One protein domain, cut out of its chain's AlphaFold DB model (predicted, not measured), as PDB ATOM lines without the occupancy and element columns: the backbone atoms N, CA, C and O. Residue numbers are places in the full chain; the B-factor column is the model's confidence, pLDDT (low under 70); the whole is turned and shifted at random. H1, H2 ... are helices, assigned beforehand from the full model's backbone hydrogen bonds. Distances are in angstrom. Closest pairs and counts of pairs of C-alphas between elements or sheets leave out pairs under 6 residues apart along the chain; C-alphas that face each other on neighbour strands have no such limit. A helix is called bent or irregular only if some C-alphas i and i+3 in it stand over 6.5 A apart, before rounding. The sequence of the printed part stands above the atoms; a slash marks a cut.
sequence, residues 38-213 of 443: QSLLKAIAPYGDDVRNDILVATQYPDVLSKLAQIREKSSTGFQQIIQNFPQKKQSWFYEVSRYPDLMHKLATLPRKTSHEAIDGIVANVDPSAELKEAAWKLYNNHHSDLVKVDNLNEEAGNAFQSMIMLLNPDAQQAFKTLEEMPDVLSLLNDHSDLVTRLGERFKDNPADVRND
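AT A GLANCE: This is residues 38 to 213 of the 443 residues of an uncharacterized protein of Dyadobacter soli (UniProt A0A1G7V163). Two long helices, H3 and H8, run side by side in opposite ways and join two lobes of shorter helices, one at each end of the pair. One lobe is made of H4 to H7, the other of H1, H2 and H9 to H12; the lobes stay apart and lie toward the same side of the long pair, like the two feet of an arch. The printed part has 176 residues with twelve named helices, H1 to H12 in order along the chain, and no named strand; the class is all helix. The whole is elongated, spanning 59 by 30 by 29 A, and only just loose, close to compact, with a radius of gyration of the C-alphas of 19.1 A.

IN THESE COORDINATES: The printed part begins with H1, residues 38 to 44, whose first C-alpha, of Gln 38, is at (10.425, 9.493, 23.331). H2 is residues 49 to 59. H3, residues 62 to 83, measures 31.5 A from C-alpha 62 at (21.991, -3.542, 15.742) to C-alpha 83 at (5.860, -9.060, -10.733). H4 is residues 88 to 98, H5 residues 101 to 109, H6 residues 116 to 126 and H7 residues 130 to 142, 17.8 A long. H6 is neither bent nor irregular, but only just: C-alphas 122 and 125 are 6.2 A apart. H8, residues 144 to 165, is 31.1 A long. H9 is residues 170 to 180, H10 residues 183 to 190 and H11 residues 193 to 205, 18.3 A long. H12, residues 207 to 213, ends with C-alpha 213 at (9.107, 3.542, 31.209).

HOW THE PARTS SIT: The hub is H5, which touches H4, H6, H7 and H8. Residues 144 to 154 of H8 alone touch H5, closest at the C-alphas of Ala 108 and Val 148, 4.8 A apart, at a steep tilt of 48 degrees. H5 and H6 form a helical hairpin and only just touch, with 3 pairs of C-alphas within 8 A; the closest are those of Leu 103 and Val 123, 7.1 A apart. H4 touches H7 about perpendicular, at 81 degrees, with the C-alphas of Trp 93 and Ala 135 closest, 4.4 A apart. H3 and H8 touch at a shallow tilt of 3 degrees, opposite ways; their closest C-alphas, of Ser 75 and Leu 153, are 5.7 A apart. With residues 65 to 69 alone, H3 touches H10, closest at the C-alphas of Ala 69 and Asn 190, 6.4 A apart. H8 and H9 form the other helical hairpin and only just touch, with 3 pairs of C-alphas within 8 A; the closest are those of Ile 165 and Gln 173, 5.4 A apart. H2 touches H9 about perpendicular, at 78 degrees, with the C-alphas of Asp 54 and Ala 175 closest, 4.4 A apart. H2 also touches H11, closest at the C-alphas of Thr 59 and Gly 200, 4.6 A apart. H12 and H11 only just touch, with 3 pairs of C-alphas within 8 A, and only at the corner by their link; the C-alphas of Phe 203 and Val 210 are closest, 5.8 A apart. H1 touches no helix; it is close but not clearly touching to H2, where the C-alphas of Ile 44 and Arg 52 are closest, 6.3 A apart. Every O i to N i+4 pair is within hydrogen-bond range in the helices other than H4 and H6, which have 5 of 7 each.

THE WHOLE: The two C-alphas farthest apart, of Lys 113 and Asp 209, are 59.5 A apart, while the first and last printed C-alphas are 10.0 A apart. The printed part has no cut. No link is long; the link from H5 to H6, 6 residues, is short, and the others are tight. The mean pLDDT of the printed part is 92.2, and residue 38 alone is under 70.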
ATOM      1  N   GLN A  38      11.806   9.527  22.853       69.31
ATOM      2  CA  GLN A  38      10.425   9.493  23.331       69.31
ATOM      3  C   GLN A  38       9.390   9.138  22.250       69.31
ATOM      4  O   GLN A  38       8.357   8.552  22.565       69.31
ATOM      5  N   SER A  39       9.632   9.465  20.979       72.69
ATOM      6  CA  SER A  39       8.738   9.076  19.878       72.69
ATOM      7  C   SER A  39       8.855   7.592  19.516       72.69
ATOM      8  O   SER A  39       7.837   6.966  19.225       72.69
ATOM      9  N   LEU A  40      10.055   7.004  19.626       80.81
ATOM     10  CA  LEU A  40      10.252   5.562  19.459       80.81
ATOM     11  C   LEU A  40       9.600   4.788  20.615       80.81
ATOM     12  O   LEU A  40       8.861   3.838  20.371       80.81
ATOM     13  N   LEU A  41       9.780   5.241  21.862       82.75
ATOM     14  CA  LEU A  41       9.101   4.641  23.018       82.75
ATOM     15  C   LEU A  41       7.574   4.693  22.879       82.75
ATOM     16  O   LEU A  41       6.914   3.696  23.141       82.75
ATOM     17  N   LYS A  42       7.005   5.803  22.389       80.50
ATOM     18  CA  LYS A  42       5.561   5.912  22.098       80.50
ATOM     19  C   LYS A  42       5.079   4.967  20.999       80.50
ATOM     20  O   LYS A  42       3.913   4.589  21.017       80.50
ATOM     21  N   ALA A  43       5.945   4.581  20.065       78.50
ATOM     22  CA  ALA A  43       5.621   3.597  19.036       78.50
ATOM     23  C   ALA A  43       5.728   2.141  19.536       78.50
ATOM     24  O   ALA A  43       5.088   1.268  18.956       78.50
ATOM     25  N   ILE A  44       6.508   1.883  20.597       85.81
ATOM     26  CA  ILE A  44       6.747   0.547  21.178       85.81
ATOM     27  C   ILE A  44       5.823   0.251  22.368       85.81
ATOM     28  O   ILE A  44       5.263  -0.836  22.466       85.81
ATOM     29  N   ALA A  45       5.635   1.212  23.273       86.75
ATOM     30  CA  ALA A  45       4.790   1.082  24.463       86.75
ATOM     31  C   ALA A  45       3.408   0.454  24.223       86.75
ATOM     32  O   ALA A  45       2.949  -0.295  25.077       86.75
ATOM     33  N   PRO A  46       2.737   0.680  23.088       79.31
ATOM     34  CA  PRO A  46       1.408   0.125  22.875       79.31
ATOM     35  C   PRO A  46       1.338  -1.413  22.771       79.31
ATOM     36  O   PRO A  46       0.261  -1.985  22.949       79.31
ATOM     37  N   TYR A  47       2.448  -2.092  22.448       81.69
ATOM     38  CA  TYR A  47       2.473  -3.556  22.307       81.69
ATOM     39  C   TYR A  47       2.356  -4.262  23.664       81.69
ATOM     40  O   TYR A  47       2.555  -3.632  24.701       81.69
ATOM     41  N   GLY A  48       2.034  -5.561  23.652       82.12
ATOM     42  CA  GLY A  48       2.047  -6.417  24.844       82.12
ATOM     43  C   GLY A  48       3.439  -6.520  25.471       82.12
ATOM     44  O   GLY A  48       4.439  -6.197  24.832       82.12
ATOM     45  N   ASP A  49       3.507  -6.921  26.740       87.88
ATOM     46  CA  ASP A  49       4.767  -6.934  27.493       87.88
ATOM     47  C   ASP A  49       5.832  -7.855  26.883       87.88
ATOM     48  O   ASP A  49       7.002  -7.486  26.791       87.88
ATOM     49  N   ASP A  50       5.395  -9.005  26.381       89.06
ATOM     50  CA  ASP A  50       6.186  -9.964  25.615       89.06
ATOM     51  C   ASP A  50       6.808  -9.322  24.369       89.06
ATOM     52  O   ASP A  50       8.028  -9.302  24.227       89.06
ATOM     53  N   VAL A  51       5.992  -8.693  23.521       89.25
ATOM     54  CA  VAL A  51       6.459  -8.030  22.295       89.25
ATOM     55  C   VAL A  51       7.364  -6.842  22.617       89.25
ATOM     56  O   VAL A  51       8.382  -6.642  21.956       89.25
ATOM     57  N   ARG A  52       7.033  -6.032  23.631       91.94
ATOM     58  CA  ARG A  52       7.900  -4.923  24.060       91.94
ATOM     59  C   ARG A  52       9.258  -5.443  24.507       91.94
ATOM     60  O   ARG A  52      10.274  -4.854  24.147       91.94
ATOM     61  N   ASN A  53       9.285  -6.533  25.270       95.38
ATOM     62  CA  ASN A  53      10.531  -7.147  25.696       95.38
ATOM     63  C   ASN A  53      11.304  -7.732  24.504       95.38
ATOM     64  O   ASN A  53      12.503  -7.489  24.415       95.38
ATOM     65  N   ASP A  54      10.644  -8.395  23.555       95.44
ATOM     66  CA  ASP A  54      11.280  -8.905  22.332       95.44
ATOM     67  C   ASP A  54      11.890  -7.770  21.494       95.44
ATOM     68  O   ASP A  54      13.023  -7.878  21.019       95.44
ATOM     69  N   ILE A  55      11.203  -6.627  21.395       94.88
ATOM     70  CA  ILE A  55      11.742  -5.410  20.774       94.88
ATOM     71  C   ILE A  55      13.016  -4.949  21.490       94.88
ATOM     72  O   ILE A  55      14.029  -4.706  20.833       94.88
ATOM     73  N   LEU A  56      12.990  -4.837  22.823       96.50
ATOM     74  CA  LEU A  56      14.152  -4.425  23.620       96.50
ATOM     75  C   LEU A  56      15.316  -5.421  23.533       96.50
ATOM     76  O   LEU A  56      16.480  -5.027  23.557       96.50
ATOM     77  N   VAL A  57      15.032  -6.717  23.426       97.12
ATOM     78  CA  VAL A  57      16.063  -7.731  23.192       97.12
ATOM     79  C   VAL A  57      16.681  -7.525  21.811       97.12
ATOM     80  O   VAL A  57      17.905  -7.466  21.705       97.12
ATOM     81  N   ALA A  58      15.870  -7.337  20.768       96.88
ATOM     82  CA  ALA A  58      16.353  -7.121  19.407       96.88
ATOM     83  C   ALA A  58      17.197  -5.842  19.259       96.88
ATOM     84  O   ALA A  58      18.176  -5.844  18.507       96.88
ATOM     85  N   THR A  59      16.887  -4.767  19.998       95.88
ATOM     86  CA  THR A  59      17.659  -3.507  19.941       95.88
ATOM     87  C   THR A  59      19.102  -3.654  20.431       95.88
ATOM     88  O   THR A  59      19.956  -2.855  20.052       95.88
ATOM     89  N   GLN A  60      19.415  -4.699  21.206       95.81
ATOM     90  CA  GLN A  60      20.790  -5.013  21.617       95.81
ATOM     91  C   GLN A  60      21.646  -5.616  20.490       95.81
ATOM     92  O   GLN A  60      22.853  -5.785  20.666       95.81
ATOM     93  N   TYR A  61      21.051  -5.924  19.332       96.38
ATOM     94  CA  TYR A  61      21.723  -6.542  18.188       96.38
ATOM     95  C   TYR A  61      21.591  -5.685  16.911       96.38
ATOM     96  O   TYR A  61      21.026  -6.143  15.912       96.38
ATOM     97  N   PRO A  62      22.133  -4.451  16.886       94.06
ATOM     98  CA  PRO A  62      21.991  -3.542  15.742       94.06
ATOM     99  C   PRO A  62      22.569  -4.113  14.436       94.06
ATOM    100  O   PRO A  62      21.986  -3.923  13.368       94.06
ATOM    101  N   ASP A  63      23.653  -4.891  14.506       94.19
ATOM    102  CA  ASP A  63      24.230  -5.565  13.334       94.19
ATOM    103  C   ASP A  63      23.279  -6.607  12.725       94.19
ATOM    104  O   ASP A  63      23.257  -6.800  11.507       94.19
ATOM    105  N   VAL A  64      22.485  -7.280  13.562       96.12
ATOM    106  CA  VAL A  64      21.479  -8.258  13.120       96.12
ATOM    107  C   VAL A  64      20.325  -7.532  12.438       96.12
ATOM    108  O   VAL A  64      19.939  -7.923  11.341       96.12
ATOM    109  N   LEU A  65      19.837  -6.429  13.015       94.88
ATOM    110  CA  LEU A  65      18.803  -5.585  12.398       94.88
ATOM    111  C   LEU A  65      19.260  -5.006  11.048       94.88
ATOM    112  O   LEU A  65      18.512  -5.022  10.071       94.88
ATOM    113  N   SER A  66      20.520  -4.573  10.947       94.00
ATOM    114  CA  SER A  66      21.092  -4.089   9.687       94.00
ATOM    115  C   SER A  66      21.129  -5.181   8.610       94.00
ATOM    116  O   SER A  66      20.690  -4.967   7.479       94.00
ATOM    117  N   LYS A  67      21.594  -6.388   8.955       95.44
ATOM    118  CA  LYS A  67      21.603  -7.537   8.035       95.44
ATOM    119  C   LYS A  67      20.190  -7.983   7.655       95.44
ATOM    120  O   LYS A  67      19.949  -8.300   6.493       95.44
ATOM    121  N   LEU A  68      19.248  -7.946   8.594       94.62
ATOM    122  CA  LEU A  68      17.834  -8.214   8.346       94.62
ATOM    123  C   LEU A  68      17.265  -7.262   7.282       94.62
ATOM    124  O   LEU A  68      16.617  -7.708   6.334       94.62
ATOM    125  N   ALA A  69      17.573  -5.965   7.389       92.19
ATOM    126  CA  ALA A  69      17.187  -4.967   6.393       92.19
ATOM    127  C   ALA A  69      17.778  -5.273   5.004       92.19
ATOM    128  O   ALA A  69      17.084  -5.128   4.000       92.19
ATOM    129  N   GLN A  70      19.026  -5.748   4.935       95.25
ATOM    130  CA  GLN A  70      19.665  -6.143   3.672       95.25
ATOM    131  C   GLN A  70      19.008  -7.375   3.039       95.25
ATOM    132  O   GLN A  70      18.814  -7.405   1.822       95.25
ATOM    133  N   ILE A  71      18.647  -8.383   3.847       96.06
ATOM    134  CA  ILE A  71      17.919  -9.570   3.373       96.06
ATOM    135  C   ILE A  71      16.585  -9.138   2.763       96.06
ATOM    136  O   ILE A  71      16.306  -9.488   1.616       96.06
ATOM    137  N   ARG A  72      15.808  -8.328   3.498       94.25
ATOM    138  CA  ARG A  72      14.534  -7.767   3.031       94.25
ATOM    139  C   ARG A  72      14.695  -6.959   1.748       94.25
ATOM    140  O   ARG A  72      13.892  -7.102   0.836       94.25
ATOM    141  N   GLU A  73      15.716  -6.116   1.651       94.38
ATOM    142  CA  GLU A  73      15.937  -5.300   0.457       94.38
ATOM    143  C   GLU A  73      16.187  -6.164  -0.786       94.38
ATOM    144  O   GLU A  73      15.584  -5.955  -1.843       94.38
ATOM    145  N   LYS A  74      17.039  -7.188  -0.646       96.75
ATOM    146  CA  LYS A  74      17.337  -8.135  -1.724       96.75
ATOM    147  C   LYS A  74      16.076  -8.888  -2.158       96.75
ATOM    148  O   LYS A  74      15.802  -8.967  -3.358       96.75
ATOM    149  N   SER A  75      15.325  -9.453  -1.213       97.19
ATOM    150  CA  SER A  75      14.137 -10.258  -1.518       97.19
ATOM    151  C   SER A  75      12.982  -9.406  -2.042       97.19
ATOM    152  O   SER A  75      12.361  -9.796  -3.030       97.19
ATOM    153  N   SER A  76      12.752  -8.214  -1.488       95.62
ATOM    154  CA  SER A  76      11.741  -7.273  -1.981       95.62
ATOM    155  C   SER A  76      12.053  -6.805  -3.401       95.62
ATOM    156  O   SER A  76      11.189  -6.887  -4.276       95.62
ATOM    157  N   THR A  77      13.299  -6.415  -3.688       96.38
ATOM    158  CA  THR A  77      13.712  -6.043  -5.051       96.38
ATOM    159  C   THR A  77      13.543  -7.209  -6.028       96.38
ATOM    160  O   THR A  77      12.992  -7.023  -7.116       96.38
ATOM    161  N   GLY A  78      13.963  -8.420  -5.648       97.81
ATOM    162  CA  GLY A  78      13.775  -9.618  -6.471       97.81
ATOM    163  C   GLY A  78      12.298  -9.909  -6.747       97.81
ATOM    164  O   GLY A  78      11.912 -10.172  -7.887       97.81
ATOM    165  N   PHE A  79      11.450  -9.782  -5.727       98.00
ATOM    166  CA  PHE A  79      10.009  -9.964  -5.842       98.00
ATOM    167  C   PHE A  79       9.394  -8.948  -6.813       98.00
ATOM    168  O   PHE A  79       8.692  -9.339  -7.748       98.00
ATOM    169  N   GLN A  80       9.730  -7.659  -6.672       96.88
ATOM    170  CA  GLN A  80       9.269  -6.613  -7.590       96.88
ATOM    171  C   GLN A  80       9.683  -6.890  -9.034       96.88
ATOM    172  O   GLN A  80       8.869  -6.753  -9.946       96.88
ATOM    173  N   GLN A  81      10.921  -7.329  -9.266       97.50
ATOM    174  CA  GLN A  81      11.405  -7.639 -10.612       97.50
ATOM    175  C   GLN A  81      10.595  -8.746 -11.295       97.50
ATOM    176  O   GLN A  81      10.394  -8.682 -12.513       97.50
ATOM    177  N   ILE A  82      10.111  -9.729 -10.528       97.94
ATOM    178  CA  ILE A  82       9.261 -10.810 -11.038       97.94
ATOM    179  C   ILE A  82       7.879 -10.273 -11.420       97.94
ATOM    180  O   ILE A  82       7.361 -10.625 -12.481       97.94
ATOM    181  N   ILE A  83       7.278  -9.417 -10.585       97.06
ATOM    182  CA  ILE A  83       5.860  -9.060 -10.733       97.06
ATOM    183  C   ILE A  83       5.594  -7.759 -11.509       97.06
ATOM    184  O   ILE A  83       4.485  -7.580 -12.015       97.06
ATOM    185  N   GLN A  84       6.583  -6.869 -11.646       95.56
ATOM    186  CA  GLN A  84       6.421  -5.495 -12.162       95.56
ATOM    187  C   GLN A  84       5.753  -5.395 -13.541       95.56
ATOM    188  O   GLN A  84       5.053  -4.425 -13.824       95.56
ATOM    189  N   ASN A  85       5.952  -6.393 -14.407       96.31
ATOM    190  CA  ASN A  85       5.428  -6.382 -15.776       96.31
ATOM    191  C   ASN A  85       3.985  -6.898 -15.870       96.31
ATOM    192  O   ASN A  85       3.377  -6.856 -16.941       96.31
ATOM    193  N   PHE A  86       3.422  -7.406 -14.773       97.12
ATOM    194  CA  PHE A  86       2.036  -7.840 -14.754       97.12
ATOM    195  C   PHE A  86       1.079  -6.674 -14.466       97.12
ATOM    196  O   PHE A  86       1.434  -5.741 -13.748       97.12
ATOM    197  N   PRO A  87      -0.177  -6.729 -14.945       95.81
ATOM    198  CA  PRO A  87      -1.220  -5.815 -14.485       95.81
ATOM    199  C   PRO A  87      -1.435  -5.923 -12.971       95.81
ATOM    200  O   PRO A  87      -1.301  -7.010 -12.405       95.81
ATOM    201  N   GLN A  88      -1.871  -4.835 -12.331       90.88
ATOM    202  CA  GLN A  88      -2.058  -4.761 -10.874       90.88
ATOM    203  C   GLN A  88      -2.887  -5.924 -10.296       90.88
ATOM    204  O   GLN A  88      -2.501  -6.485  -9.277       90.88
ATOM    205  N   LYS A  89      -3.966  -6.361 -10.970       91.00
ATOM    206  CA  LYS A  89      -4.778  -7.518 -10.527       91.00
ATOM    207  C   LYS A  89      -3.968  -8.821 -10.414       91.00
ATOM    208  O   LYS A  89      -4.262  -9.674  -9.588       91.00
ATOM    209  N   LYS A  90      -2.963  -9.012 -11.265       94.81
ATOM    210  CA  LYS A  90      -2.091 -10.188 -11.183       94.81
ATOM    211  C   LYS A  90      -1.018 -10.006 -10.120       94.81
ATOM    212  O   LYS A  90      -0.723 -10.951  -9.404       94.81
ATOM    213  N   GLN A  91      -0.469  -8.796 -10.002       95.94
ATOM    214  CA  GLN A  91       0.459  -8.467  -8.922       95.94
ATOM    215  C   GLN A  91      -0.182  -8.729  -7.553       95.94
ATOM    216  O   GLN A  91       0.454  -9.329  -6.693       95.94
ATOM    217  N   SER A  92      -1.462  -8.374  -7.369       90.56
ATOM    218  CA  SER A  92      -2.180  -8.652  -6.121       90.56
ATOM    219  C   SER A  92      -2.277 -10.142  -5.809       90.56
ATOM    220  O   SER A  92      -2.196 -10.491  -4.644       90.56
ATOM    221  N   TRP A  93      -2.363 -11.038  -6.802       95.38
ATOM    222  CA  TRP A  93      -2.344 -12.481  -6.524       95.38
ATOM    223  C   TRP A  93      -1.043 -12.928  -5.851       95.38
ATOM    224  O   TRP A  93      -1.087 -13.722  -4.915       95.38
ATOM    225  N   PHE A  94       0.108 -12.412  -6.300       97.00
ATOM    226  CA  PHE A  94       1.400 -12.726  -5.678       97.00
ATOM    227  C   PHE A  94       1.470 -12.199  -4.250       97.00
ATOM    228  O   PHE A  94       1.883 -12.925  -3.350       97.00
ATOM    229  N   TYR A  95       1.010 -10.966  -4.035       93.81
ATOM    230  CA  TYR A  95       0.920 -10.406  -2.695       93.81
ATOM    231  C   TYR A  95      -0.013 -11.216  -1.791       93.81
ATOM    232  O   TYR A  95       0.382 -11.502  -0.668       93.81
ATOM    233  N   GLU A  96      -1.182 -11.654  -2.267       90.44
ATOM    234  CA  GLU A  96      -2.112 -12.460  -1.464       90.44
ATOM    235  C   GLU A  96      -1.520 -13.805  -1.042       90.44
ATOM    236  O   GLU A  96      -1.562 -14.152   0.136       90.44
ATOM    237  N   VAL A  97      -0.918 -14.551  -1.973       93.38
ATOM    238  CA  VAL A  97      -0.318 -15.856  -1.648       93.38
ATOM    239  C   VAL A  97       0.912 -15.700  -0.750       93.38
ATOM    240  O   VAL A  97       1.102 -16.505   0.157       93.38
ATOM    241  N   SER A  98       1.704 -14.633  -0.920       93.62
ATOM    242  CA  SER A  98       2.899 -14.393  -0.096       93.62
ATOM    243  C   SER A  98       2.623 -14.157   1.391       93.62
ATOM    244  O   SER A  98       3.534 -14.261   2.205       93.62
ATOM    245  N   ARG A  99       1.372 -13.862   1.763       89.12
ATOM    246  CA  ARG A  99       0.938 -13.747   3.165       89.12
ATOM    247  C   ARG A  99       0.938 -15.092   3.896       89.12
ATOM    248  O   ARG A  99       0.823 -15.128   5.116       89.12
ATOM    249  N   TYR A 100       1.032 -16.189   3.145       91.12
ATOM    250  CA  TYR A 100       0.989 -17.558   3.640       91.12
ATOM    251  C   TYR A 100       2.193 -18.335   3.079       91.12
ATOM    252  O   TYR A 100       2.029 -19.087   2.114       91.12
ATOM    253  N   PRO A 101       3.403 -18.161   3.646       91.69
ATOM    254  CA  PRO A 101       4.631 -18.774   3.130       91.69
ATOM    255  C   PRO A 101       4.522 -20.289   2.914       91.69
ATOM    256  O   PRO A 101       4.833 -20.777   1.833       91.69
ATOM    257  N   ASP A 102       3.943 -21.021   3.867       91.50
ATOM    258  CA  ASP A 102       3.750 -22.473   3.741       91.50
ATOM    259  C   ASP A 102       2.818 -22.859   2.587       91.50
ATOM    260  O   ASP A 102       3.014 -23.877   1.919       91.50
ATOM    261  N   LEU A 103       1.762 -22.072   2.356       93.94
ATOM    262  CA  LEU A 103       0.853 -22.287   1.232       93.94
ATOM    263  C   LEU A 103       1.571 -21.991  -0.084       93.94
ATOM    264  O   LEU A 103       1.465 -22.778  -1.021       93.94
ATOM    265  N   MET A 104       2.306 -20.883  -0.150       96.00
ATOM    266  CA  MET A 104       3.108 -20.512  -1.310       96.00
ATOM    267  C   MET A 104       4.096 -21.622  -1.679       96.00
ATOM    268  O   MET A 104       4.105 -22.056  -2.832       96.00
ATOM    269  N   HIS A 105       4.823 -22.144  -0.691       97.00
ATOM    270  CA  HIS A 105       5.779 -23.230  -0.867       97.00
ATOM    271  C   HIS A 105       5.118 -24.520  -1.345       97.00
ATOM    272  O   HIS A 105       5.552 -25.135  -2.325       97.00
ATOM    273  N   LYS A 106       3.996 -24.912  -0.728       96.38
ATOM    274  CA  LYS A 106       3.205 -26.059  -1.196       96.38
ATOM    275  C   LYS A 106       2.782 -25.871  -2.652       96.38
ATOM    276  O   LYS A 106       3.005 -26.754  -3.468       96.38
ATOM    277  N   LEU A 107       2.221 -24.718  -3.011       96.62
ATOM    278  CA  LEU A 107       1.783 -24.452  -4.384       96.62
ATOM    279  C   LEU A 107       2.947 -24.445  -5.390       96.62
ATOM    280  O   LEU A 107       2.761 -24.876  -6.527       96.62
ATOM    281  N   ALA A 108       4.129 -23.967  -4.995       97.44
ATOM    282  CA  ALA A 108       5.324 -23.926  -5.835       97.44
ATOM    283  C   ALA A 108       5.948 -25.313  -6.071       97.44
ATOM    284  O   ALA A 108       6.500 -25.566  -7.144       97.44
ATOM    285  N   THR A 109       5.850 -26.208  -5.086       96.94
ATOM    286  CA  THR A 109       6.440 -27.557  -5.123       96.94
ATOM    287  C   THR A 109       5.484 -28.635  -5.642       96.94
ATOM    288  O   THR A 109       5.913 -29.751  -5.942       96.94
ATOM    289  N   LEU A 110       4.196 -28.315  -5.794       95.12
ATOM    290  CA  LEU A 110       3.197 -29.246  -6.313       95.12
ATOM    291  C   LEU A 110       3.498 -29.693  -7.753       95.12
ATOM    292  O   LEU A 110       3.851 -28.878  -8.611       95.12
ATOM    293  N   PRO A 111       3.264 -30.978  -8.085       93.69
ATOM    294  CA  PRO A 111       3.342 -31.444  -9.460       93.69
ATOM    295  C   PRO A 111       2.381 -30.669 -10.358       93.69
ATOM    296  O   PRO A 111       1.211 -30.491 -10.019       93.69
ATOM    297  N   ARG A 112       2.845 -30.272 -11.547       92.81
ATOM    298  CA  ARG A 112       1.998 -29.632 -12.563       92.81
ATOM    299  C   ARG A 112       0.781 -30.499 -12.891       92.81
ATOM    300  O   ARG A 112       0.874 -31.720 -12.928       92.81
ATOM    301  N   LYS A 113      -0.327 -29.840 -13.249       91.62
ATOM    302  CA  LYS A 113      -1.628 -30.454 -13.596       91.62
ATOM    303  C   LYS A 113      -2.393 -31.090 -12.424       91.62
ATOM    304  O   LYS A 113      -3.390 -31.762 -12.666       91.62
ATOM    305  N   THR A 114      -1.990 -30.837 -11.178       94.38
ATOM    306  CA  THR A 114      -2.876 -30.984 -10.003       94.38
ATOM    307  C   THR A 114      -4.217 -30.284 -10.256       94.38
ATOM    308  O   THR A 114      -4.234 -29.182 -10.813       94.38
ATOM    309  N   SER A 115      -5.327 -30.944  -9.905       94.31
ATOM    310  CA  SER A 115      -6.680 -30.453 -10.192       94.31
ATOM    311  C   SER A 115      -7.044 -29.242  -9.335       94.31
ATOM    312  O   SER A 115      -6.448 -29.007  -8.284       94.31
ATOM    313  N   HIS A 116      -8.044 -28.481  -9.773       93.94
ATOM    314  CA  HIS A 116      -8.508 -27.303  -9.046       93.94
ATOM    315  C   HIS A 116      -9.041 -27.670  -7.656       93.94
ATOM    316  O   HIS A 116      -8.699 -27.015  -6.681       93.94
ATOM    317  N   GLU A 117      -9.776 -28.778  -7.547       92.50
ATOM    318  CA  GLU A 117     -10.342 -29.276  -6.290       92.50
ATOM    319  C   GLU A 117      -9.247 -29.648  -5.283       92.50
ATOM    320  O   GLU A 117      -9.385 -29.407  -4.085       92.50
ATOM    321  N   ALA A 118      -8.131 -30.208  -5.763       92.25
ATOM    322  CA  ALA A 118      -6.987 -30.512  -4.915       92.25
ATOM    323  C   ALA A 118      -6.289 -29.231  -4.425       92.25
ATOM    324  O   ALA A 118      -5.907 -29.159  -3.258       92.25
ATOM    325  N   ILE A 119      -6.170 -28.205  -5.275       93.12
ATOM    326  CA  ILE A 119      -5.654 -26.888  -4.866       93.12
ATOM    327  C   ILE A 119      -6.578 -26.238  -3.827       93.12
ATOM    328  O   ILE A 119      -6.094 -25.784  -2.791       93.12
ATOM    329  N   ASP A 120      -7.894 -26.264  -4.043       89.75
ATOM    330  CA  ASP A 120      -8.880 -25.758  -3.081       89.75
ATOM    331  C   ASP A 120      -8.778 -26.474  -1.727       89.75
ATOM    332  O   ASP A 120      -8.838 -25.830  -0.677       89.75
ATOM    333  N   GLY A 121      -8.555 -27.793  -1.736       89.75
ATOM    334  CA  GLY A 121      -8.323 -28.582  -0.525       89.75
ATOM    335  C   GLY A 121      -7.065 -28.169   0.248       89.75
ATOM    336  O   GLY A 121      -7.070 -28.170   1.477       89.75
ATOM    337  N   ILE A 122      -5.996 -27.760  -0.442       89.31
ATOM    338  CA  ILE A 122      -4.769 -27.257   0.198       89.31
ATOM    339  C   ILE A 122      -5.020 -25.886   0.833       89.31
ATOM    340  O   ILE A 122      -4.617 -25.649   1.975       89.31
ATOM    341  N   VAL A 123      -5.713 -25.009   0.104       87.94
ATOM    342  CA  VAL A 123      -6.038 -23.636   0.513       87.94
ATOM    343  C   VAL A 123      -7.026 -23.611   1.690       87.94
ATOM    344  O   VAL A 123      -6.981 -22.697   2.507       87.94
ATOM    345  N   ALA A 124      -7.877 -24.630   1.850       82.50
ATOM    346  CA  ALA A 124      -8.844 -24.723   2.950       82.50
ATOM    347  C   ALA A 124      -8.220 -24.706   4.362       82.50
ATOM    348  O   ALA A 124      -8.894 -24.325   5.315       82.50
ATOM    349  N   ASN A 125      -6.941 -25.066   4.505       75.94
ATOM    350  CA  ASN A 125      -6.268 -25.154   5.808       75.94
ATOM    351  C   ASN A 125      -5.940 -23.792   6.453       75.94
ATOM    352  O   ASN A 125      -5.479 -23.774   7.590       75.94
ATOM    353  N   VAL A 126      -6.141 -22.672   5.747       70.88
ATOM    354  CA  VAL A 126      -5.768 -21.321   6.218       70.88
ATOM    355  C   VAL A 126      -6.957 -20.357   6.350       70.88
ATOM    356  O   VAL A 126      -6.756 -19.148   6.320       70.88
ATOM    357  N   ASP A 127      -8.182 -20.885   6.469       70.12
ATOM    358  CA  ASP A 127      -9.443 -20.114   6.452       70.12
ATOM    359  C   ASP A 127      -9.501 -19.093   5.290       70.12
ATOM    360  O   ASP A 127      -9.418 -17.875   5.475       70.12
ATOM    361  N   PRO A 128      -9.522 -19.586   4.040       73.94
ATOM    362  CA  PRO A 128      -9.169 -18.778   2.883       73.94
ATOM    363  C   PRO A 128     -10.280 -17.825   2.438       73.94
ATOM    364  O   PRO A 128     -11.417 -18.236   2.183       73.94
ATOM    365  N   SER A 129      -9.905 -16.567   2.193       78.12
ATOM    366  CA  SER A 129     -10.766 -15.614   1.490       78.12
ATOM    367  C   SER A 129     -10.995 -16.032   0.028       78.12
ATOM    368  O   SER A 129     -10.247 -16.835  -0.543       78.12
ATOM    369  N   ALA A 130     -12.034 -15.485  -0.610       78.94
ATOM    370  CA  ALA A 130     -12.311 -15.754  -2.024       78.94
ATOM    371  C   ALA A 130     -11.146 -15.308  -2.928       78.94
ATOM    372  O   ALA A 130     -10.799 -15.991  -3.892       78.94
ATOM    373  N   GLU A 131     -10.500 -14.199  -2.570       82.88
ATOM    374  CA  GLU A 131      -9.329 -13.646  -3.246       82.88
ATOM    375  C   GLU A 131      -8.130 -14.588  -3.136       82.88
ATOM    376  O   GLU A 131      -7.433 -14.792  -4.130       82.88
ATOM    377  N   LEU A 132      -7.916 -15.206  -1.966       85.75
ATOM    378  CA  LEU A 132      -6.835 -16.170  -1.774       85.75
ATOM    379  C   LEU A 132      -7.047 -17.430  -2.620       85.75
ATOM    380  O   LEU A 132      -6.099 -17.905  -3.243       85.75
ATOM    381  N   LYS A 133      -8.285 -17.941  -2.705       89.31
ATOM    382  CA  LYS A 133      -8.620 -19.078  -3.583       89.31
ATOM    383  C   LYS A 133      -8.359 -18.747  -5.054       89.31
ATOM    384  O   LYS A 133      -7.686 -19.512  -5.745       89.31
ATOM    385  N   GLU A 134      -8.827 -17.583  -5.526       90.25
ATOM    386  CA  GLU A 134      -8.558 -17.129  -6.899       90.25
ATOM    387  C   GLU A 134      -7.049 -17.003  -7.141       90.25
ATOM    388  O   GLU A 134      -6.544 -17.530  -8.134       90.25
ATOM    389  N   ALA A 135      -6.323 -16.334  -6.243       94.12
ATOM    390  CA  ALA A 135      -4.889 -16.110  -6.368       94.12
ATOM    391  C   ALA A 135      -4.106 -17.428  -6.421       94.12
ATOM    392  O   ALA A 135      -3.324 -17.632  -7.352       94.12
ATOM    393  N   ALA A 136      -4.363 -18.344  -5.481       95.56
ATOM    394  CA  ALA A 136      -3.714 -19.649  -5.410       95.56
ATOM    395  C   ALA A 136      -3.901 -20.436  -6.712       95.56
ATOM    396  O   ALA A 136      -2.918 -20.843  -7.339       95.56
ATOM    397  N   TRP A 137      -5.145 -20.576  -7.181       96.38
ATOM    398  CA  TRP A 137      -5.431 -21.292  -8.422       96.38
ATOM    399  C   TRP A 137      -4.821 -20.606  -9.646       96.38
ATOM    400  O   TRP A 137      -4.193 -21.254 -10.488       96.38
ATOM    401  N   LYS A 138      -4.980 -19.283  -9.773       97.06
ATOM    402  CA  LYS A 138      -4.500 -18.546 -10.948       97.06
ATOM    403  C   LYS A 138      -2.983 -18.557 -11.045       97.06
ATOM    404  O   LYS A 138      -2.479 -18.695 -12.166       97.06
ATOM    405  N   LEU A 139      -2.275 -18.435  -9.921       97.38
ATOM    406  CA  LEU A 139      -0.821 -18.517  -9.890       97.38
ATOM    407  C   LEU A 139      -0.339 -19.930 -10.193       97.38
ATOM    408  O   LEU A 139       0.476 -20.097 -11.097       97.38
ATOM    409  N   TYR A 140      -0.893 -20.944  -9.532       97.56
ATOM    410  CA  TYR A 140      -0.519 -22.333  -9.770       97.56
ATOM    411  C   TYR A 140      -0.773 -22.767 -11.232       97.56
ATOM    412  O   TYR A 140       0.108 -23.312 -11.901       97.56
ATOM    413  N   ASN A 141      -1.954 -22.470 -11.782       97.12
ATOM    414  CA  ASN A 141      -2.326 -22.937 -13.119       97.12
ATOM    415  C   ASN A 141      -1.637 -22.152 -14.246       97.12
ATOM    416  O   ASN A 141      -1.242 -22.739 -15.252       97.12
ATOM    417  N   ASN A 142      -1.493 -20.828 -14.103       96.62
ATOM    418  CA  ASN A 142      -1.078 -19.962 -15.219       96.62
ATOM    419  C   ASN A 142       0.302 -19.318 -15.040       96.62
ATOM    420  O   ASN A 142       0.888 -18.877 -16.024       96.62
ATOM    421  N   HIS A 143       0.821 -19.246 -13.812       96.81
ATOM    422  CA  HIS A 143       2.034 -18.493 -13.474       96.81
ATOM    423  C   HIS A 143       2.995 -19.272 -12.560       96.81
ATOM    424  O   HIS A 143       3.820 -18.683 -11.871       96.81
ATOM    425  N   HIS A 144       2.945 -20.607 -12.555       97.44
ATOM    426  CA  HIS A 144       3.696 -21.383 -11.564       97.44
ATOM    427  C   HIS A 144       5.219 -21.285 -11.712       97.44
ATOM    428  O   HIS A 144       5.928 -21.448 -10.729       97.44
ATOM    429  N   SER A 145       5.764 -20.968 -12.892       97.50
ATOM    430  CA  SER A 145       7.205 -20.674 -12.994       97.50
ATOM    431  C   SER A 145       7.593 -19.420 -12.212       97.50
ATOM    432  O   SER A 145       8.677 -19.369 -11.646       97.50
ATOM    433  N   ASP A 146       6.719 -18.417 -12.184       98.31
ATOM    434  CA  ASP A 146       6.948 -17.181 -11.441       98.31
ATOM    435  C   ASP A 146       6.659 -17.391  -9.953       98.31
ATOM    436  O   ASP A 146       7.425 -16.915  -9.125       98.31
ATOM    437  N   LEU A 147       5.641 -18.196  -9.616       97.81
ATOM    438  CA  LEU A 147       5.385 -18.641  -8.242       97.81
ATOM    439  C   LEU A 147       6.599 -19.357  -7.634       97.81
ATOM    440  O   LEU A 147       6.981 -19.033  -6.523       97.81
ATOM    441  N   VAL A 148       7.247 -20.262  -8.379       98.44
ATOM    442  CA  VAL A 148       8.474 -20.950  -7.932       98.44
ATOM    443  C   VAL A 148       9.620 -19.971  -7.689       98.44
ATOM    444  O   VAL A 148      10.351 -20.110  -6.720       98.44
ATOM    445  N   LYS A 149       9.793 -18.954  -8.544       98.56
ATOM    446  CA  LYS A 149      10.832 -17.935  -8.317       98.56
ATOM    447  C   LYS A 149      10.554 -17.122  -7.057       98.56
ATOM    448  O   LYS A 149      11.485 -16.824  -6.320       98.56
ATOM    449  N   VAL A 150       9.293 -16.751  -6.835       98.06
ATOM    450  CA  VAL A 150       8.875 -16.036  -5.625       98.06
ATOM    451  C   VAL A 150       9.088 -16.910  -4.388       98.06
ATOM    452  O   VAL A 150       9.658 -16.430  -3.418       98.06
ATOM    453  N   ASP A 151       8.713 -18.187  -4.440       98.31
ATOM    454  CA  ASP A 151       8.953 -19.139  -3.353       98.31
ATOM    455  C   ASP A 151      10.444 -19.267  -3.018       98.31
ATOM    456  O   ASP A 151      10.838 -19.085  -1.872       98.31
ATOM    457  N   ASN A 152      11.299 -19.428  -4.031       98.38
ATOM    458  CA  ASN A 152      12.747 -19.474  -3.831       98.38
ATOM    459  C   ASN A 152      13.290 -18.200  -3.159       98.38
ATOM    460  O   ASN A 152      14.177 -18.295  -2.317       98.38
ATOM    461  N   LEU A 153      12.765 -17.011  -3.490       98.25
ATOM    462  CA  LEU A 153      13.156 -15.773  -2.804       98.25
ATOM    463  C   LEU A 153      12.745 -15.775  -1.327       98.25
ATOM    464  O   LEU A 153      13.486 -15.244  -0.500       98.25
ATOM    465  N   ASN A 154      11.581 -16.343  -1.003       96.62
ATOM    466  CA  ASN A 154      11.125 -16.486   0.377       96.62
ATOM    467  C   ASN A 154      12.009 -17.466   1.149       96.62
ATOM    468  O   ASN A 154      12.500 -17.123   2.218       96.62
ATOM    469  N   GLU A 155      12.266 -18.642   0.577       97.31
ATOM    470  CA  GLU A 155      13.123 -19.666   1.175       97.31
ATOM    471  C   GLU A 155      14.558 -19.161   1.365       97.31
ATOM    472  O   GLU A 155      15.159 -19.367   2.416       97.31
ATOM    473  N   GLU A 156      15.124 -18.448   0.388       97.81
ATOM    474  CA  GLU A 156      16.441 -17.817   0.533       97.81
ATOM    475  C   GLU A 156      16.463 -16.800   1.682       97.81
ATOM    476  O   GLU A 156      17.413 -16.785   2.468       97.81
ATOM    477  N   ALA A 157      15.433 -15.953   1.785       97.25
ATOM    478  CA  ALA A 157      15.338 -14.945   2.837       97.25
ATOM    479  C   ALA A 157      15.170 -15.586   4.224       97.25
ATOM    480  O   ALA A 157      15.925 -15.253   5.139       97.25
ATOM    481  N   GLY A 158      14.261 -16.556   4.350       95.56
ATOM    482  CA  GLY A 158      14.027 -17.312   5.579       95.56
ATOM    483  C   GLY A 158      15.271 -18.078   6.029       95.56
ATOM    484  O   GLY A 158      15.685 -17.966   7.180       95.56
ATOM    485  N   ASN A 159      15.954 -18.778   5.120       97.00
ATOM    486  CA  ASN A 159      17.186 -19.503   5.448       97.00
ATOM    487  C   ASN A 159      18.327 -18.563   5.867       97.00
ATOM    488  O   ASN A 159      19.057 -18.860   6.821       97.00
ATOM    489  N   ALA A 160      18.484 -17.422   5.188       97.19
ATOM    490  CA  ALA A 160      19.468 -16.409   5.566       97.19
ATOM    491  C   ALA A 160      19.168 -15.822   6.955       97.19
ATOM    492  O   ALA A 160      20.082 -15.655   7.765       97.19
ATOM    493  N   PHE A 161      17.893 -15.566   7.247       96.62
ATOM    494  CA  PHE A 161      17.433 -15.099   8.548       96.62
ATOM    495  C   PHE A 161      17.698 -16.121   9.660       96.62
ATOM    496  O   PHE A 161      18.354 -15.783  10.647       96.62
ATOM    497  N   GLN A 162      17.285 -17.380   9.479       96.44
ATOM    498  CA  GLN A 162      17.513 -18.441  10.465       96.44
ATOM    499  C   GLN A 162      19.009 -18.636  10.739       96.44
ATOM    500  O   GLN A 162      19.435 -18.652  11.894       96.44
ATOM    501  N   SER A 163      19.834 -18.677   9.688       96.25
ATOM    502  CA  SER A 163      21.293 -18.800   9.819       96.25
ATOM    503  C   SER A 163      21.910 -17.646  10.615       96.25
ATOM    504  O   SER A 163      22.859 -17.844  11.372       96.25
ATOM    505  N   MET A 164      21.376 -16.434  10.450       95.38
ATOM    506  CA  MET A 164      21.841 -15.247  11.160       95.38
ATOM    507  C   MET A 164      21.507 -15.306  12.653       95.38
ATOM    508  O   MET A 164      22.372 -15.003  13.476       95.38
ATOM    509  N   ILE A 165      20.280 -15.696  13.011       96.88
ATOM    510  CA  ILE A 165      19.851 -15.703  14.415       96.88
ATOM    511  C   ILE A 165      20.386 -16.911  15.192       96.88
ATOM    512  O   ILE A 165      20.561 -16.808  16.399       96.88
ATOM    513  N   MET A 166      20.731 -18.022  14.529       96.56
ATOM    514  CA  MET A 166      21.283 -19.229  15.173       96.56
ATOM    515  C   MET A 166      22.526 -18.975  16.041       96.56
ATOM    516  O   MET A 166      22.810 -19.756  16.947       96.56
ATOM    517  N   LEU A 167      23.275 -17.906  15.764       93.56
ATOM    518  CA  LEU A 167      24.476 -17.527  16.515       93.56
ATOM    519  C   LEU A 167      24.172 -16.698  17.775       93.56
ATOM    520  O   LEU A 167      25.080 -16.410  18.554       93.56
ATOM    521  N   LEU A 168      22.921 -16.279  17.959       96.69
ATOM    522  CA  LEU A 168      22.478 -15.483  19.099       96.69
ATOM    523  C   LEU A 168      22.110 -16.385  20.282       96.69
ATOM    524  O   LEU A 168      21.967 -17.600  20.142       96.69
ATOM    525  N   ASN A 169      21.931 -15.794  21.464       96.81
ATOM    526  CA  ASN A 169      21.401 -16.536  22.610       96.81
ATOM    527  C   ASN A 169      19.916 -16.923  22.384       96.81
ATOM    528  O   ASN A 169      19.265 -16.347  21.507       96.81
ATOM    529  N   PRO A 170      19.371 -17.894  23.144       97.25
ATOM    530  CA  PRO A 170      17.999 -18.369  22.946       97.25
ATOM    531  C   PRO A 170      16.932 -17.271  23.028       97.25
ATOM    532  O   PRO A 170      16.011 -17.268  22.215       97.25
ATOM    533  N   ASP A 171      17.087 -16.312  23.943       95.50
ATOM    534  CA  ASP A 171      16.129 -15.215  24.119       95.50
ATOM    535  C   ASP A 171      16.098 -14.303  22.886       95.50
ATOM    536  O   ASP A 171      15.034 -13.960  22.379       95.50
ATOM    537  N   ALA A 172      17.265 -13.963  22.337       97.06
ATOM    538  CA  ALA A 172      17.378 -13.173  21.118       97.06
ATOM    539  C   ALA A 172      16.878 -13.935  19.888       97.06
ATOM    540  O   ALA A 172      16.212 -13.350  19.038       97.06
ATOM    541  N   GLN A 173      17.150 -15.240  19.796       97.69
ATOM    542  CA  GLN A 173      16.581 -16.084  18.743       97.69
ATOM    543  C   GLN A 173      15.055 -16.052  18.765       97.69
ATOM    544  O   GLN A 173      14.436 -15.897  17.714       97.69
ATOM    545  N   GLN A 174      14.461 -16.199  19.950       95.75
ATOM    546  CA  GLN A 174      13.016 -16.157  20.107       95.75
ATOM    547  C   GLN A 174      12.465 -14.774  19.760       95.75
ATOM    548  O   GLN A 174      11.548 -14.694  18.949       95.75
ATOM    549  N   ALA A 175      13.077 -13.705  20.274       96.06
ATOM    550  CA  ALA A 175      12.666 -12.338  19.983       96.06
ATOM    551  C   ALA A 175      12.647 -12.059  18.475       96.06
ATOM    552  O   ALA A 175      11.640 -11.612  17.935       96.06
ATOM    553  N   PHE A 176      13.722 -12.388  17.752       96.31
ATOM    554  CA  PHE A 176      13.749 -12.181  16.304       96.31
ATOM    555  C   PHE A 176      12.702 -13.026  15.561       96.31
ATOM    556  O   PHE A 176      12.131 -12.525  14.595       96.31
ATOM    557  N   LYS A 177      12.419 -14.262  15.998       93.75
ATOM    558  CA  LYS A 177      11.350 -15.095  15.410       93.75
ATOM    559  C   LYS A 177       9.969 -14.485  15.628       93.75
ATOM    560  O   LYS A 177       9.211 -14.386  14.672       93.75
ATOM    561  N   THR A 178       9.670 -14.015  16.841       90.44
ATOM    562  CA  THR A 178       8.427 -13.281  17.121       90.44
ATOM    563  C   THR A 178       8.316 -12.060  16.207       90.44
ATOM    564  O   THR A 178       7.286 -11.829  15.580       90.44
ATOM    565  N   LEU A 179       9.396 -11.284  16.084       91.44
ATOM    566  CA  LEU A 179       9.391 -10.053  15.298       91.44
ATOM    567  C   LEU A 179       9.296 -10.287  13.782       91.44
ATOM    568  O   LEU A 179       8.773  -9.417  13.093       91.44
ATOM    569  N   GLU A 180       9.744 -11.428  13.245       89.75
ATOM    570  CA  GLU A 180       9.566 -11.786  11.823       89.75
ATOM    571  C   GLU A 180       8.082 -11.821  11.429       89.75
ATOM    572  O   GLU A 180       7.697 -11.319  10.369       89.75
ATOM    573  N   GLU A 181       7.232 -12.328  12.322       85.25
ATOM    574  CA  GLU A 181       5.775 -12.330  12.159       85.25
ATOM    575  C   GLU A 181       5.168 -10.924  12.315       85.25
ATOM    576  O   GLU A 181       3.993 -10.703  11.997       85.25
ATOM    577  N   MET A 182       5.985  -9.952  12.746       85.94
ATOM    578  CA  MET A 182       5.622  -8.564  12.994       85.94
ATOM    579  C   MET A 182       6.337  -7.571  12.050       85.94
ATOM    580  O   MET A 182       7.125  -6.724  12.494       85.94
ATOM    581  N   PRO A 183       6.058  -7.601  10.730       85.88
ATOM    582  CA  PRO A 183       6.770  -6.788   9.743       85.88
ATOM    583  C   PRO A 183       6.706  -5.278   9.984       85.88
ATOM    584  O   PRO A 183       7.594  -4.539   9.546       85.88
ATOM    585  N   ASP A 184       5.666  -4.792  10.655       80.69
ATOM    586  CA  ASP A 184       5.537  -3.373  10.957       80.69
ATOM    587  C   ASP A 184       6.470  -2.931  12.106       80.69
ATOM    588  O   ASP A 184       7.008  -1.824  12.051       80.69
ATOM    589  N   VAL A 185       6.752  -3.814  13.072       86.00
ATOM    590  CA  VAL A 185       7.722  -3.614  14.149       86.00
ATOM    591  C   VAL A 185       9.117  -3.645  13.556       86.00
ATOM    592  O   VAL A 185       9.894  -2.722  13.772       86.00
ATOM    593  N   LEU A 186       9.427  -4.646  12.734       88.56
ATOM    594  CA  LEU A 186      10.726  -4.707  12.066       88.56
ATOM    595  C   LEU A 186      10.964  -3.517  11.133       88.56
ATOM    596  O   LEU A 186      12.092  -3.042  11.024       88.56
ATOM    597  N   SER A 187       9.918  -3.001  10.481       85.44
ATOM    598  CA  SER A 187      10.021  -1.753   9.714       85.44
ATOM    599  C   SER A 187      10.322  -0.568  10.626       85.44
ATOM    600  O   SER A 187      11.270   0.158  10.362       85.44
ATOM    601  N   LEU A 188       9.587  -0.420  11.737       84.69
ATOM    602  CA  LEU A 188       9.842   0.623  12.736       84.69
ATOM    603  C   LEU A 188      11.294   0.589  13.235       84.69
ATOM    604  O   LEU A 188      11.918   1.641  13.360       84.69
ATOM    605  N   LEU A 189      11.830  -0.603  13.511       89.12
ATOM    606  CA  LEU A 189      13.198  -0.758  13.999       89.12
ATOM    607  C   LEU A 189      14.238  -0.421  12.922       89.12
ATOM    608  O   LEU A 189      15.209   0.286  13.198       89.12
ATOM    609  N   ASN A 190      14.028  -0.866  11.685       87.38
ATOM    610  CA  ASN A 190      14.978  -0.626  10.598       87.38
ATOM    611  C   ASN A 190      14.952   0.818  10.082       87.38
ATOM    612  O   ASN A 190      16.001   1.360   9.737       87.38
ATOM    613  N   ASP A 191      13.785   1.463  10.069       82.06
ATOM    614  CA  ASP A 191      13.617   2.841   9.590       82.06
ATOM    615  C   ASP A 191      14.182   3.880  10.586       82.06
ATOM    616  O   ASP A 191      14.333   5.064  10.262       82.06
ATOM    617  N   HIS A 192      14.518   3.442  11.806       84.38
ATOM    618  CA  HIS A 192      14.990   4.277  12.909       84.38
ATOM    619  C   HIS A 192      16.257   3.723  13.589       84.38
ATOM    620  O   HIS A 192      16.395   3.819  14.810       84.38
ATOM    621  N   SER A 193      17.210   3.193  12.811       85.81
ATOM    622  CA  SER A 193      18.433   2.530  13.309       85.81
ATOM    623  C   SER A 193      19.197   3.305  14.393       85.81
ATOM    624  O   SER A 193      19.637   2.717  15.381       85.81
ATOM    625  N   ASP A 194      19.320   4.630  14.256       85.25
ATOM    626  CA  ASP A 194      20.044   5.472  15.219       85.25
ATOM    627  C   ASP A 194      19.334   5.537  16.581       85.25
ATOM    628  O   ASP A 194      19.974   5.523  17.633       85.25
ATOM    629  N   LEU A 195      18.000   5.607  16.571       87.50
ATOM    630  CA  LEU A 195      17.172   5.620  17.781       87.50
ATOM    631  C   LEU A 195      17.136   4.245  18.436       87.50
ATOM    632  O   LEU A 195      17.190   4.143  19.657       87.50
ATOM    633  N   VAL A 196      17.069   3.196  17.619       89.94
ATOM    634  CA  VAL A 196      17.115   1.808  18.081       89.94
ATOM    635  C   VAL A 196      18.442   1.505  18.762       89.94
ATOM    636  O   VAL A 196      18.437   0.901  19.829       89.94
ATOM    637  N   THR A 197      19.556   1.982  18.205       90.56
ATOM    638  CA  THR A 197      20.884   1.812  18.812       90.56
ATOM    639  C   THR A 197      20.939   2.471  20.191       90.56
ATOM    640  O   THR A 197      21.293   1.811  21.164       90.56
ATOM    641  N   ARG A 198      20.485   3.728  20.316       90.50
ATOM    642  CA  ARG A 198      20.420   4.420  21.618       90.50
ATOM    643  C   ARG A 198      19.482   3.735  22.611       90.50
ATOM    644  O   ARG A 198      19.790   3.656  23.797       90.50
ATOM    645  N   LEU A 199      18.340   3.229  22.144       92.19
ATOM    646  CA  LEU A 199      17.419   2.464  22.984       92.19
ATOM    647  C   LEU A 199      18.066   1.163  23.481       92.19
ATOM    648  O   LEU A 199      17.896   0.815  24.646       92.19
ATOM    649  N   GLY A 200      18.823   0.474  22.624       93.88
ATOM    650  CA  GLY A 200      19.590  -0.719  22.980       93.88
ATOM    651  C   GLY A 200      20.675  -0.436  24.017       93.88
ATOM    652  O   GLY A 200      20.782  -1.172  24.995       93.88
ATOM    653  N   GLU A 201      21.425   0.658  23.863       93.62
ATOM    654  CA  GLU A 201      22.407   1.120  24.856       93.62
ATOM    655  C   GLU A 201      21.738   1.412  26.204       93.62
ATOM    656  O   GLU A 201      22.135   0.863  27.230       93.62
ATOM    657  N   ARG A 202      20.642   2.182  26.195       93.69
ATOM    658  CA  ARG A 202      19.882   2.501  27.408       93.69
ATOM    659  C   ARG A 202      19.336   1.249  28.097       93.69
ATOM    660  O   ARG A 202      19.378   1.152  29.321       93.69
ATOM    661  N   PHE A 203      18.811   0.300  27.323       95.00
ATOM    662  CA  PHE A 203      18.289  -0.954  27.857       95.00
ATOM    663  C   PHE A 203      19.397  -1.827  28.443       95.00
ATOM    664  O   PHE A 203      19.196  -2.427  29.491       95.00
ATOM    665  N   LYS A 204      20.573  -1.861  27.811       94.44
ATOM    666  CA  LYS A 204      21.746  -2.573  28.325       94.44
ATOM    667  C   LYS A 204      22.238  -1.979  29.648       94.44
ATOM    668  O   LYS A 204      22.565  -2.737  30.558       94.44
ATOM    669  N   ASP A 205      22.271  -0.654  29.751       95.44
ATOM    670  CA  ASP A 205      22.755   0.048  30.941       95.44
ATOM    671  C   ASP A 205      21.762  -0.034  32.106       95.44
ATOM    672  O   ASP A 205      22.168  -0.190  33.259       95.44
ATOM    673  N   ASN A 206      20.456   0.052  31.822       95.00
ATOM    674  CA  ASN A 206      19.418  -0.024  32.846       95.00
ATOM    675  C   ASN A 206      18.132  -0.720  32.345       95.00
ATOM    676  O   ASN A 206      17.148  -0.062  31.981       95.00
ATOM    677  N   PRO A 207      18.107  -2.067  32.358       95.19
ATOM    678  CA  PRO A 207      16.985  -2.833  31.824       95.19
ATOM    679  C   PRO A 207      15.664  -2.601  32.561       95.19
ATOM    680  O   PRO A 207      14.597  -2.667  31.951       95.19
ATOM    681  N   ALA A 208      15.716  -2.383  33.878       96.06
ATOM    682  CA  ALA A 208      14.524  -2.203  34.701       96.06
ATOM    683  C   ALA A 208      13.848  -0.860  34.401       96.06
ATOM    684  O   ALA A 208      12.638  -0.824  34.188       96.06
ATOM    685  N   ASP A 209      14.628   0.217  34.298       93.88
ATOM    686  CA  ASP A 209      14.084   1.550  34.043       93.88
ATOM    687  C   ASP A 209      13.425   1.642  32.666       93.88
ATOM    688  O   ASP A 209      12.321   2.163  32.548       93.88
ATOM    689  N   VAL A 210      14.041   1.081  31.618       94.31
ATOM    690  CA  VAL A 210      13.447   1.113  30.269       94.31
ATOM    691  C   VAL A 210      12.156   0.293  30.197       94.31
ATOM    692  O   VAL A 210      11.198   0.717  29.546       94.31
ATOM    693  N   ARG A 211      12.092  -0.856  30.883       94.62
ATOM    694  CA  ARG A 211      10.848  -1.637  30.983       94.62
ATOM    695  C   ARG A 211       9.766  -0.867  31.734       94.62
ATOM    696  O   ARG A 211       8.640  -0.808  31.254       94.62
ATOM    697  N   ASN A 212      10.113  -0.239  32.855       94.25
ATOM    698  CA  ASN A 212       9.179   0.559  33.647       94.25
ATOM    699  C   ASN A 212       8.664   1.778  32.873       94.25
ATOM    700  O   ASN A 212       7.475   2.081  32.955       94.25
ATOM    701  N   ASP A 213       9.512   2.442  32.088       91.62
ATOM    702  CA  ASP A 213       9.107   3.542  31.209       91.62
ATOM    703  C   ASP A 213       8.078   3.083  30.173       91.62
ATOM    704  O   ASP A 213       7.054   3.736  29.975       91.62
TER     705      ASP A 213